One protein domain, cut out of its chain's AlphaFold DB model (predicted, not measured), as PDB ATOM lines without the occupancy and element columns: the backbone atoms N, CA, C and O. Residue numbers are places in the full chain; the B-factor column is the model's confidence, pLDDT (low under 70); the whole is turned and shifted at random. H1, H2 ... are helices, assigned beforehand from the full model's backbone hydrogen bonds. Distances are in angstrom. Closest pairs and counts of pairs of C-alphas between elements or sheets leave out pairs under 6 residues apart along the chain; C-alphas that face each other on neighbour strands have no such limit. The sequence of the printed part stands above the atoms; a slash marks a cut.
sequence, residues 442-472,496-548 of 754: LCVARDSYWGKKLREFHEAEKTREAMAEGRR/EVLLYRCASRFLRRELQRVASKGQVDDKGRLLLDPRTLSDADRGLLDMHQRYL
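Overview. This is residues 442 to 472 and 496 to 548 of the 754 residues of an uncharacterized protein of Aureococcus anophagefferens (UniProt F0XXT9). Two long helices, H1 and H2, cross as a lopsided X, and the far part of H1, residues 462 to 472, sticks out free as an arm. A third helix, H3, sits loosely near the beginning of H1 and the far end of H2, and a long loop, residues 516 to 534, joins H2 to H3. The printed part has 84 residues with three named helices, in the order H1, H2, H3, and no named strand; the class is all helix. It is loose and elongated, with a radius of gyration of the C-alphas of 15.4 A and spans of 48 by 30 by 21 A.

Along the chain. Start at Leu 442 and read on to C-alpha 449 at (-2.710, 14.240, 95.114), where H1 begins; it runs over residues 449 to 472, 34.9 A long. After the cut, find H2, residues 496 to 515, 27.5 A long. H3, residues 535 to 548, ends at C-alpha 548 at (2.821, 5.613, 77.611).

Arrangement. Look at residues 454 to 458, with which alone H1 touches H2; the closest C-alphas are those of His 458 and Cys 502, 6.3 A apart. Their lines stand about perpendicular, at 75 degrees. H3 is close to H2 but not clearly touching, with the C-alphas of Val 514 and Asp 537 closest at 6.6 A; they run opposite ways at a steep tilt of 65 degrees. In H1 and H3 every O i to N i+4 pair is within hydrogen-bond range, in H2 15 of 16.

Size, cuts and confidence. The C-alphas of Gly 470 and Asp 522 are the two farthest apart, 48.4 A. Residues 473 to 495 are not printed, and C-alphas 472 and 496 are 28.4 A apart across this cut. The link from H2 to H3 is long, 19 residues. No printed residue has a pLDDT under 70.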
ATOM      1  N   LEU A 442       5.652  10.157  90.530       90.81
ATOM      2  CA  LEU A 442       4.877  10.116  91.779       90.81
ATOM      3  C   LEU A 442       5.734  10.253  93.050       90.81
ATOM      4  O   LEU A 442       5.260  10.816  94.043       90.81
ATOM      5  N   CYS A 443       6.976   9.757  93.037       89.25
ATOM      6  CA  CYS A 443       7.929   9.952  94.132       89.25
ATOM      7  C   CYS A 443       8.279  11.441  94.295       89.25
ATOM      8  O   CYS A 443       8.109  11.990  95.391       89.25
ATOM      9  N   VAL A 444       8.696  12.081  93.192       85.69
ATOM     10  CA  VAL A 444       9.189  13.469  93.124       85.69
ATOM     11  C   VAL A 444       8.081  14.501  93.348       85.69
ATOM     12  O   VAL A 444       8.284  15.445  94.111       85.69
ATOM     13  N   ALA A 445       6.897  14.326  92.745       85.81
ATOM     14  CA  ALA A 445       5.777  15.275  92.812       85.81
ATOM     15  C   ALA A 445       5.096  15.288  94.194       85.81
ATOM     16  O   ALA A 445       3.926  14.905  94.345       85.81
ATOM     17  N   ARG A 446       5.829  15.690  95.240       84.12
ATOM     18  CA  ARG A 446       5.496  15.297  96.612       84.12
ATOM     19  C   ARG A 446       4.179  15.874  97.134       84.12
ATOM     20  O   ARG A 446       3.464  15.221  97.898       84.12
ATOM     21  N   ASP A 447       3.846  17.065  96.656       84.56
ATOM     22  CA  ASP A 447       2.668  17.828  97.053       84.56
ATOM     23  C   ASP A 447       1.414  17.515  96.220       84.56
ATOM     24  O   ASP A 447       0.312  17.936  96.590       84.56
ATOM     25  N   SER A 448       1.558  16.729  95.146       86.69
ATOM     26  CA  SER A 448       0.450  16.268  94.305       86.69
ATOM     27  C   SER A 448      -0.491  15.314  95.053       86.69
ATOM     28  O   SER A 448      -0.112  14.662  96.032       86.69
ATOM     29  N   TYR A 449      -1.730  15.186  94.566       90.75
ATOM     30  CA  TYR A 449      -2.710  14.240  95.114       90.75
ATOM     31  C   TYR A 449      -2.173  12.798  95.114       90.75
ATOM     32  O   TYR A 449      -2.218  12.115  96.139       90.75
ATOM     33  N   TRP A 450      -1.618  12.350  93.984       90.19
ATOM     34  CA  TRP A 450      -1.125  10.982  93.839       90.19
ATOM     35  C   TRP A 450       0.188  10.731  94.586       90.19
ATOM     36  O   TRP A 450       0.334   9.663  95.176       90.19
ATOM     37  N   GLY A 451       1.083  11.718  94.675       89.88
ATOM     38  CA  GLY A 451       2.267  11.633  95.534       89.88
ATOM     39  C   GLY A 451       1.894  11.481  97.015       89.88
ATOM     40  O   GLY A 451       2.422  10.611  97.708       89.88
ATOM     41  N   LYS A 452       0.936  12.276  97.513       91.94
ATOM     42  CA  LYS A 452       0.420  12.143  98.890       91.94
ATOM     43  C   LYS A 452      -0.170  10.752  99.140       91.94
ATOM     44  O   LYS A 452       0.179  10.114 100.131       91.94
ATOM     45  N   LYS A 453      -0.971  10.232  98.202       93.50
ATOM     46  CA  LYS A 453      -1.538   8.873  98.281       93.50
ATOM     47  C   LYS A 453      -0.478   7.764  98.222       93.50
ATOM     48  O   LYS A 453      -0.629   6.771  98.928       93.50
ATOM     49  N   LEU A 454       0.607   7.949  97.468       92.69
ATOM     50  CA  LEU A 454       1.756   7.041  97.471       92.69
ATOM     51  C   LEU A 454       2.436   6.988  98.850       92.69
ATOM     52  O   LEU A 454       2.694   5.896  99.351       92.69
ATOM     53  N   ARG A 455       2.672   8.134  99.506       91.06
ATOM     54  CA  ARG A 455       3.232   8.165 100.874       91.06
ATOM     55  C   ARG A 455       2.293   7.545 101.913       91.06
ATOM     56  O   ARG A 455       2.747   6.746 102.726       91.06
ATOM     57  N   GLU A 456       0.987   7.817 101.843       91.00
ATOM     58  CA  GLU A 456      -0.017   7.132 102.682       91.00
ATOM     59  C   GLU A 456       0.023   5.602 102.506       91.00
ATOM     60  O   GLU A 456      -0.081   4.854 103.479       91.00
ATOM     61  N   PHE A 457       0.176   5.128 101.266       91.75
ATOM     62  CA  PHE A 457       0.291   3.706 100.948       91.75
ATOM     63  C   PHE A 457       1.615   3.101 101.446       91.75
ATOM     64  O   PHE A 457       1.607   2.009 102.012       91.75
ATOM     65  N   HIS A 458       2.729   3.820 101.299       89.06
ATOM     66  CA  HIS A 458       4.050   3.404 101.771       89.06
ATOM     67  C   HIS A 458       4.089   3.215 103.295       89.06
ATOM     68  O   HIS A 458       4.500   2.159 103.774       89.06
ATOM     69  N   GLU A 459       3.580   4.181 104.064       86.31
ATOM     70  CA  GLU A 459       3.524   4.065 105.528       86.31
ATOM     71  C   GLU A 459       2.552   2.967 105.992       86.31
ATOM     72  O   GLU A 459       2.823   2.259 106.968       86.31
ATOM     73  N   ALA A 460       1.454   2.736 105.264       85.69
ATOM     74  CA  ALA A 460       0.570   1.601 105.526       85.69
ATOM     75  C   ALA A 460       1.269   0.244 105.299       85.69
ATOM     76  O   ALA A 460       1.080  -0.676 106.100       85.69
ATOM     77  N   GLU A 461       2.096   0.120 104.254       85.25
ATOM     78  CA  GLU A 461       2.904  -1.077 103.988       85.25
ATOM     79  C   GLU A 461       3.984  -1.286 105.059       85.25
ATOM     80  O   GLU A 461       4.060  -2.382 105.614       85.25
ATOM     81  N   LYS A 462       4.732  -0.243 105.450       82.44
ATOM     82  CA  LYS A 462       5.719  -0.314 106.549       82.44
ATOM     83  C   LYS A 462       5.081  -0.761 107.861       82.44
ATOM     84  O   LYS A 462       5.581  -1.667 108.522       82.44
ATOM     85  N   THR A 463       3.925  -0.189 108.210       80.25
ATOM     86  CA  THR A 463       3.176  -0.596 109.412       80.25
ATOM     87  C   THR A 463       2.729  -2.065 109.315       80.25
ATOM     88  O   THR A 463       2.779  -2.800 110.301       80.25
ATOM     89  N   ARG A 464       2.306  -2.528 108.128       83.00
ATOM     90  CA  ARG A 464       1.911  -3.928 107.884       83.00
ATOM     91  C   ARG A 464       3.094  -4.890 108.018       83.00
ATOM     92  O   ARG A 464       2.925  -5.961 108.599       83.00
ATOM     93  N   GLU A 465       4.262  -4.521 107.502       81.56
ATOM     94  CA  GLU A 465       5.493  -5.311 107.598       81.56
ATOM     95  C   GLU A 465       5.999  -5.382 109.046       81.56
ATOM     96  O   GLU A 465       6.204  -6.489 109.543       81.56
ATOM     97  N   ALA A 466       6.041  -4.256 109.767       79.38
ATOM     98  CA  ALA A 466       6.403  -4.206 111.186       79.38
ATOM     99  C   ALA A 466       5.431  -5.008 112.079       79.38
ATOM    100  O   ALA A 466       5.856  -5.747 112.966       79.38
ATOM    101  N   MET A 467       4.116  -4.945 111.820       79.00
ATOM    102  CA  MET A 467       3.137  -5.807 112.500       79.00
ATOM    103  C   MET A 467       3.338  -7.295 112.177       79.00
ATOM    104  O   MET A 467       3.147  -8.144 113.050       79.00
ATOM    105  N   ALA A 468       3.692  -7.639 110.937       81.12
ATOM    106  CA  ALA A 468       3.965  -9.022 110.550       81.12
ATOM    107  C   ALA A 468       5.268  -9.544 111.177       81.12
ATOM    108  O   ALA A 468       5.339 -10.714 111.542       81.12
ATOM    109  N   GLU A 469       6.274  -8.685 111.330       80.38
ATOM    110  CA  GLU A 469       7.530  -8.991 112.009       80.38
ATOM    111  C   GLU A 469       7.352  -9.159 113.515       80.38
ATOM    112  O   GLU A 469       7.720 -10.205 114.039       80.38
ATOM    113  N   GLY A 470       6.678  -8.230 114.197       78.69
ATOM    114  CA  GLY A 470       6.378  -8.368 115.625       78.69
ATOM    115  C   GLY A 470       5.615  -9.657 115.954       78.69
ATOM    116  O   GLY A 470       5.903 -10.307 116.956       78.69
ATOM    117  N   ARG A 471       4.717 -10.100 115.059       79.50
ATOM    118  CA  ARG A 471       4.050 -11.412 115.161       79.50
ATOM    119  C   ARG A 471       4.999 -12.600 114.966       79.50
ATOM    120  O   ARG A 471       4.815 -13.609 115.637       79.50
ATOM    121  N   ARG A 472       5.991 -12.511 114.067       82.38
ATOM    122  CA  ARG A 472       7.036 -13.547 113.907       82.38
ATOM    123  C   ARG A 472       7.963 -13.608 115.124       82.38
ATOM    124  O   ARG A 472       8.370 -14.697 115.509       82.38
ATOM    125  N   GLU A 496      14.766   7.273  97.274       75.06
ATOM    126  CA  GLU A 496      13.961   7.396  96.058       75.06
ATOM    127  C   GLU A 496      13.675   6.016  95.451       75.06
ATOM    128  O   GLU A 496      12.575   5.785  94.944       75.06
ATOM    129  N   VAL A 497      14.613   5.070  95.577       79.50
ATOM    130  CA  VAL A 497      14.537   3.717  95.015       79.50
ATOM    131  C   VAL A 497      13.612   2.813  95.839       79.50
ATOM    132  O   VAL A 497      12.831   2.034  95.275       79.50
ATOM    133  N   LEU A 498      13.606   2.940  97.170       78.56
ATOM    134  CA  LEU A 498      12.615   2.258  98.015       78.56
ATOM    135  C   LEU A 498      11.200   2.785  97.754       78.56
ATOM    136  O   LEU A 498      10.252   1.996  97.647       78.56
ATOM    137  N   LEU A 499      11.049   4.105  97.602       83.69
ATOM    138  CA  LEU A 499       9.757   4.706  97.278       83.69
ATOM    139  C   LEU A 499       9.304   4.327  95.857       83.69
ATOM    140  O   LEU A 499       8.131   4.010  95.670       83.69
ATOM    141  N   TYR A 500      10.228   4.231  94.896       88.12
ATOM    142  CA  TYR A 500       9.981   3.762  93.530       88.12
ATOM    143  C   TYR A 500       9.404   2.340  93.491       88.12
ATOM    144  O   TYR A 500       8.347   2.103  92.902       88.12
ATOM    145  N   ARG A 501      10.034   1.387  94.194       86.56
ATOM    146  CA  ARG A 501       9.531   0.000  94.295       86.56
ATOM    147  C   ARG A 501       8.142  -0.060  94.936       86.56
ATOM    148  O   ARG A 501       7.323  -0.914  94.586       86.56
ATOM    149  N   CYS A 502       7.854   0.849  95.868       89.69
ATOM    150  CA  CYS A 502       6.518   1.015  96.435       89.69
ATOM    151  C   CYS A 502       5.529   1.579  95.394       89.69
ATOM    152  O   CYS A 502       4.417   1.060  95.262       89.69
ATOM    153  N   ALA A 503       5.960   2.569  94.607       91.56
ATOM    154  CA  ALA A 503       5.180   3.222  93.560       91.56
ATOM    155  C   ALA A 503       4.736   2.257  92.456       91.56
ATOM    156  O   ALA A 503       3.569   2.301  92.075       91.56
ATOM    157  N   SER A 504       5.575   1.311  92.019       88.81
ATOM    158  CA  SER A 504       5.164   0.293  91.033       88.81
ATOM    159  C   SER A 504       4.000  -0.573  91.543       88.81
ATOM    160  O   SER A 504       3.077  -0.900  90.791       88.81
ATOM    161  N   ARG A 505       4.008  -0.936  92.837       90.88
ATOM    162  CA  ARG A 505       2.924  -1.713  93.475       90.88
ATOM    163  C   ARG A 505       1.665  -0.867  93.667       90.88
ATOM    164  O   ARG A 505       0.565  -1.347  93.399       90.88
ATOM    165  N   PHE A 506       1.835   0.382  94.096       94.50
ATOM    166  CA  PHE A 506       0.762   1.361  94.253       94.50
ATOM    167  C   PHE A 506       0.044   1.630  92.924       94.50
ATOM    168  O   PHE A 506      -1.163   1.422  92.825       94.50
ATOM    169  N   LEU A 507       0.792   1.998  91.881       92.62
ATOM    170  CA  LEU A 507       0.273   2.290  90.548       92.62
ATOM    171  C   LEU A 507      -0.457   1.080  89.955       92.62
ATOM    172  O   LEU A 507      -1.576   1.224  89.468       92.62
ATOM    173  N   ARG A 508       0.114  -0.130  90.064       90.81
ATOM    174  CA  ARG A 508      -0.548  -1.372  89.627       90.81
ATOM    175  C   ARG A 508      -1.889  -1.581  90.339       90.81
ATOM    176  O   ARG A 508      -2.880  -1.881  89.677       90.81
ATOM    177  N   ARG A 509      -1.935  -1.397  91.663       93.88
ATOM    178  CA  ARG A 509      -3.162  -1.516  92.467       93.88
ATOM    179  C   ARG A 509      -4.209  -0.474  92.070       93.88
ATOM    180  O   ARG A 509      -5.380  -0.819  91.934       93.88
ATOM    181  N   GLU A 510      -3.812   0.781  91.881       94.94
ATOM    182  CA  GLU A 510      -4.739   1.858  91.528       94.94
ATOM    183  C   GLU A 510      -5.268   1.716  90.094       94.94
ATOM    184  O   GLU A 510      -6.473   1.840  89.883       94.94
ATOM    185  N   LEU A 511      -4.424   1.337  89.128       91.50
ATOM    186  CA  LEU A 511      -4.869   1.016  87.768       91.50
ATOM    187  C   LEU A 511      -5.799  -0.206  87.745       91.50
ATOM    188  O   LEU A 511      -6.805  -0.180  87.043       91.50
ATOM    189  N   GLN A 512      -5.546  -1.240  88.557       91.12
ATOM    190  CA  GLN A 512      -6.473  -2.373  88.719       91.12
ATOM    191  C   GLN A 512      -7.811  -1.952  89.351       91.12
ATOM    192  O   GLN A 512      -8.862  -2.407  88.903       91.12
ATOM    193  N   ARG A 513      -7.798  -1.048  90.341       93.44
ATOM    194  CA  ARG A 513      -9.006  -0.466  90.961       93.44
ATOM    195  C   ARG A 513      -9.812   0.394  89.981       93.44
ATOM    196  O   ARG A 513     -11.035   0.466  90.090       93.44
ATOM    197  N   VAL A 514      -9.148   1.071  89.044       90.81
ATOM    198  CA  VAL A 514      -9.815   1.775  87.939       90.81
ATOM    199  C   VAL A 514     -10.369   0.766  86.932       90.81
ATOM    200  O   VAL A 514     -11.539   0.854  86.570       90.81
ATOM    201  N   ALA A 515      -9.583  -0.241  86.547       87.81
ATOM    202  CA  ALA A 515      -9.986  -1.255  85.578       87.81
ATOM    203  C   ALA A 515     -11.175  -2.108  86.041       87.81
ATOM    204  O   ALA A 515     -12.041  -2.426  85.231       87.81
ATOM    205  N   SER A 516     -11.301  -2.400  87.341       88.88
ATOM    206  CA  SER A 516     -12.456  -3.125  87.895       88.88
ATOM    207  C   SER A 516     -13.788  -2.361  87.809       88.88
ATOM    208  O   SER A 516     -14.823  -2.907  88.182       88.88
ATOM    209  N   LYS A 517     -13.781  -1.097  87.357       89.50
ATOM    210  CA  LYS A 517     -14.990  -0.317  87.035       89.50
ATOM    211  C   LYS A 517     -15.457  -0.494  85.585       89.50
ATOM    212  O   LYS A 517     -16.533  -0.009  85.245       89.50
ATOM    213  N   GLY A 518     -14.633  -1.104  84.733       85.12
ATOM    214  CA  GLY A 518     -14.906  -1.297  83.313       85.12
ATOM    215  C   GLY A 518     -15.464  -2.677  82.983       85.12
ATOM    216  O   GLY A 518     -15.474  -3.586  83.811       85.12
ATOM    217  N   GLN A 519     -15.907  -2.825  81.741       83.69
ATOM    218  CA  GLN A 519     -16.288  -4.103  81.141       83.69
ATOM    219  C   GLN A 519     -15.322  -4.425  80.001       83.69
ATOM    220  O   GLN A 519     -14.810  -3.515  79.356       83.69
ATOM    221  N   VAL A 520     -15.053  -5.703  79.756       83.56
ATOM    222  CA  VAL A 520     -14.232  -6.128  78.614       83.56
ATOM    223  C   VAL A 520     -15.161  -6.428  77.441       83.56
ATOM    224  O   VAL A 520     -16.136  -7.155  77.620       83.56
ATOM    225  N   ASP A 521     -14.888  -5.845  76.273       84.50
ATOM    226  CA  ASP A 521     -15.644  -6.112  75.046       84.50
ATOM    227  C   ASP A 521     -15.257  -7.453  74.395       84.50
ATOM    228  O   ASP A 521     -14.261  -8.088  74.754       84.50
ATOM    229  N   ASP A 522     -16.016  -7.867  73.378       82.12
ATOM    230  CA  ASP A 522     -15.780  -9.108  72.620       82.12
ATOM    231  C   ASP A 522     -14.411  -9.147  71.899       82.12
ATOM    232  O   ASP A 522     -14.022 -10.175  71.343       82.12
ATOM    233  N   LYS A 523     -13.672  -8.028  71.881       81.19
ATOM    234  CA  LYS A 523     -12.334  -7.865  71.290       81.19
ATOM    235  C   LYS A 523     -11.234  -7.765  72.357       81.19
ATOM    236  O   LYS A 523     -10.091  -7.457  72.017       81.19
ATOM    237  N   GLY A 524     -11.554  -8.009  73.630       76.69
ATOM    238  CA  GLY A 524     -10.608  -7.959  74.746       76.69
ATOM    239  C   GLY A 524     -10.245  -6.545  75.216       76.69
ATOM    240  O   GLY A 524      -9.299  -6.388  75.987       76.69
ATOM    241  N   ARG A 525     -10.958  -5.505  74.768       80.88
ATOM    242  CA  ARG A 525     -10.693  -4.107  75.134       80.88
ATOM    243  C   ARG A 525     -11.466  -3.728  76.388       80.88
ATOM    244  O   ARG A 525     -12.653  -4.016  76.511       80.88
ATOM    245  N   LEU A 526     -10.805  -3.025  77.302       81.81
ATOM    246  CA  LEU A 526     -11.436  -2.490  78.502       81.81
ATOM    247  C   LEU A 526     -12.244  -1.224  78.168       81.81
ATOM    248  O   LEU A 526     -11.676  -0.164  77.908       81.81
ATOM    249  N   LEU A 527     -13.568  -1.329  78.226       83.12
ATOM    250  CA  LEU A 527     -14.507  -0.218  78.137       83.12
ATOM    251  C   LEU A 527     -14.741   0.377  79.532       83.12
ATOM    252  O   LEU A 527     -15.280  -0.280  80.424       83.12
ATOM    253  N   LEU A 528     -14.357   1.641  79.716       85.06
ATOM    254  CA  LEU A 528     -14.618   2.426  80.924       85.06
ATOM    255  C   LEU A 528     -15.667   3.498  80.614       85.06
ATOM    256  O   LEU A 528     -15.476   4.295  79.700       85.06
ATOM    257  N   ASP A 529     -16.750   3.553  81.390       83.12
ATOM    258  CA  ASP A 529     -17.706   4.663  81.327       83.12
ATOM    259  C   ASP A 529     -17.106   5.894  82.037       83.12
ATOM    260  O   ASP A 529     -16.891   5.839  83.254       83.12
ATOM    261  N   PRO A 530     -16.868   7.030  81.350       82.81
ATOM    262  CA  PRO A 530     -16.276   8.216  81.970       82.81
ATOM    263  C   PRO A 530     -17.064   8.757  83.175       82.81
ATOM    264  O   PRO A 530     -16.498   9.479  83.998       82.81
ATOM    265  N   ARG A 531     -18.353   8.412  83.304       85.19
ATOM    266  CA  ARG A 531     -19.246   8.831  84.397       85.19
ATOM    267  C   ARG A 531     -19.035   8.040  85.694       85.19
ATOM    268  O   ARG A 531     -19.424   8.528  86.749       85.19
ATOM    269  N   THR A 532     -18.416   6.855  85.647       85.06
ATOM    270  CA  THR A 532     -18.102   6.037  86.845       85.06
ATOM    271  C   THR A 532     -16.705   6.329  87.420       85.06
ATOM    272  O   THR A 532     -16.326   5.837  88.494       85.06
ATOM    273  N   LEU A 533     -15.931   7.157  86.716       89.25
ATOM    274  CA  LEU A 533     -14.600   7.610  87.101       89.25
ATOM    275  C   LEU A 533     -14.676   8.905  87.918       89.25
ATOM    276  O   LEU A 533     -15.358   9.855  87.537       89.25
ATOM    277  N   SER A 534     -13.940   8.947  89.028       91.06
ATOM    278  CA  SER A 534     -13.683  10.189  89.765       91.06
ATOM    279  C   SER A 534     -12.647  11.047  89.033       91.06
ATOM    280  O   SER A 534     -11.892  10.536  88.206       91.06
ATOM    281  N   ASP A 535     -12.544  12.333  89.368       90.06
ATOM    282  CA  ASP A 535     -11.535  13.217  88.765       90.06
ATOM    283  C   ASP A 535     -10.100  12.752  89.048       90.06
ATOM    284  O   ASP A 535      -9.228  12.874  88.191       90.06
ATOM    285  N   ALA A 536      -9.870  12.116  90.202       89.38
ATOM    286  CA  ALA A 536      -8.606  11.451  90.499       89.38
ATOM    287  C   ALA A 536      -8.337  10.278  89.539       89.38
ATOM    288  O   ALA A 536      -7.234  10.179  89.004       89.38
ATOM    289  N   ASP A 537      -9.335   9.418  89.282       90.06
ATOM    290  CA  ASP A 537      -9.202   8.302  88.331       90.06
ATOM    291  C   ASP A 537      -8.909   8.815  86.912       90.06
ATOM    292  O   ASP A 537      -8.024   8.290  86.242       90.06
ATOM    293  N   ARG A 538      -9.616   9.867  86.470       89.38
ATOM    294  CA  ARG A 538      -9.391  10.518  85.166       89.38
ATOM    295  C   ARG A 538      -7.979  11.095  85.071       89.38
ATOM    296  O   ARG A 538      -7.292  10.836  84.090       89.38
ATOM    297  N   GLY A 539      -7.525  11.806  86.106       89.06
ATOM    298  CA  GLY A 539      -6.167  12.349  86.175       89.06
ATOM    299  C   GLY A 539      -5.085  11.264  86.167       89.06
ATOM    300  O   GLY A 539      -4.068  11.430  85.504       89.06
ATOM    301  N   LEU A 540      -5.313  10.124  86.832       90.31
ATOM    302  CA  LEU A 540      -4.383   8.989  86.785       90.31
ATOM    303  C   LEU A 540      -4.305   8.368  85.385       90.31
ATOM    304  O   LEU A 540      -3.212   8.049  84.925       90.31
ATOM    305  N   LEU A 541      -5.447   8.207  84.710       89.50
ATOM    306  CA  LEU A 541      -5.495   7.688  83.342       89.50
ATOM    307  C   LEU A 541      -4.826   8.641  82.344       89.50
ATOM    308  O   LEU A 541      -4.069   8.171  81.505       89.50
ATOM    309  N   ASP A 542      -5.037   9.953  82.466       87.00
ATOM    310  CA  ASP A 542      -4.368  10.973  81.648       87.00
ATOM    311  C   ASP A 542      -2.844  10.972  81.878       87.00
ATOM    312  O   ASP A 542      -2.072  10.845  80.926       87.00
ATOM    313  N   MET A 543      -2.390  10.984  83.138       87.94
ATOM    314  CA  MET A 543      -0.966  10.834  83.479       87.94
ATOM    315  C   MET A 543      -0.368   9.548  82.887       87.94
ATOM    316  O   MET A 543       0.719   9.583  82.308       87.94
ATOM    317  N   HIS A 544      -1.083   8.423  82.986       88.69
ATOM    318  CA  HIS A 544      -0.652   7.134  82.445       88.69
ATOM    319  C   HIS A 544      -0.641   7.108  80.909       88.69
ATOM    320  O   HIS A 544       0.297   6.583  80.316       88.69
ATOM    321  N   GLN A 545      -1.623   7.717  80.245       85.12
ATOM    322  CA  GLN A 545      -1.685   7.809  78.786       85.12
ATOM    323  C   GLN A 545      -0.549   8.681  78.231       85.12
ATOM    324  O   GLN A 545       0.161   8.248  77.323       85.12
ATOM    325  N   ARG A 546      -0.317   9.865  78.819       84.25
ATOM    326  CA  ARG A 546       0.816  10.742  78.467       84.25
ATOM    327  C   ARG A 546       2.158  10.058  78.711       84.25
ATOM    328  O   ARG A 546       3.084  10.203  77.913       84.25
ATOM    329  N   TYR A 547       2.273   9.317  79.813       87.06
ATOM    330  CA  TYR A 547       3.441   8.494  80.106       87.06
ATOM    331  C   TYR A 547       3.681   7.458  79.003       87.06
ATOM    332  O   TYR A 547       4.752   7.475  78.408       87.06
ATOM    333  N   LEU A 548       2.685   6.635  78.656       84.12
ATOM    334  CA  LEU A 548       2.821   5.613  77.611       84.12
ATOM    335  C   LEU A 548       3.263   6.190  76.257       84.12
ATOM    336  O   LEU A 548       4.068   5.560  75.576       84.12
TER     337      LEU A 548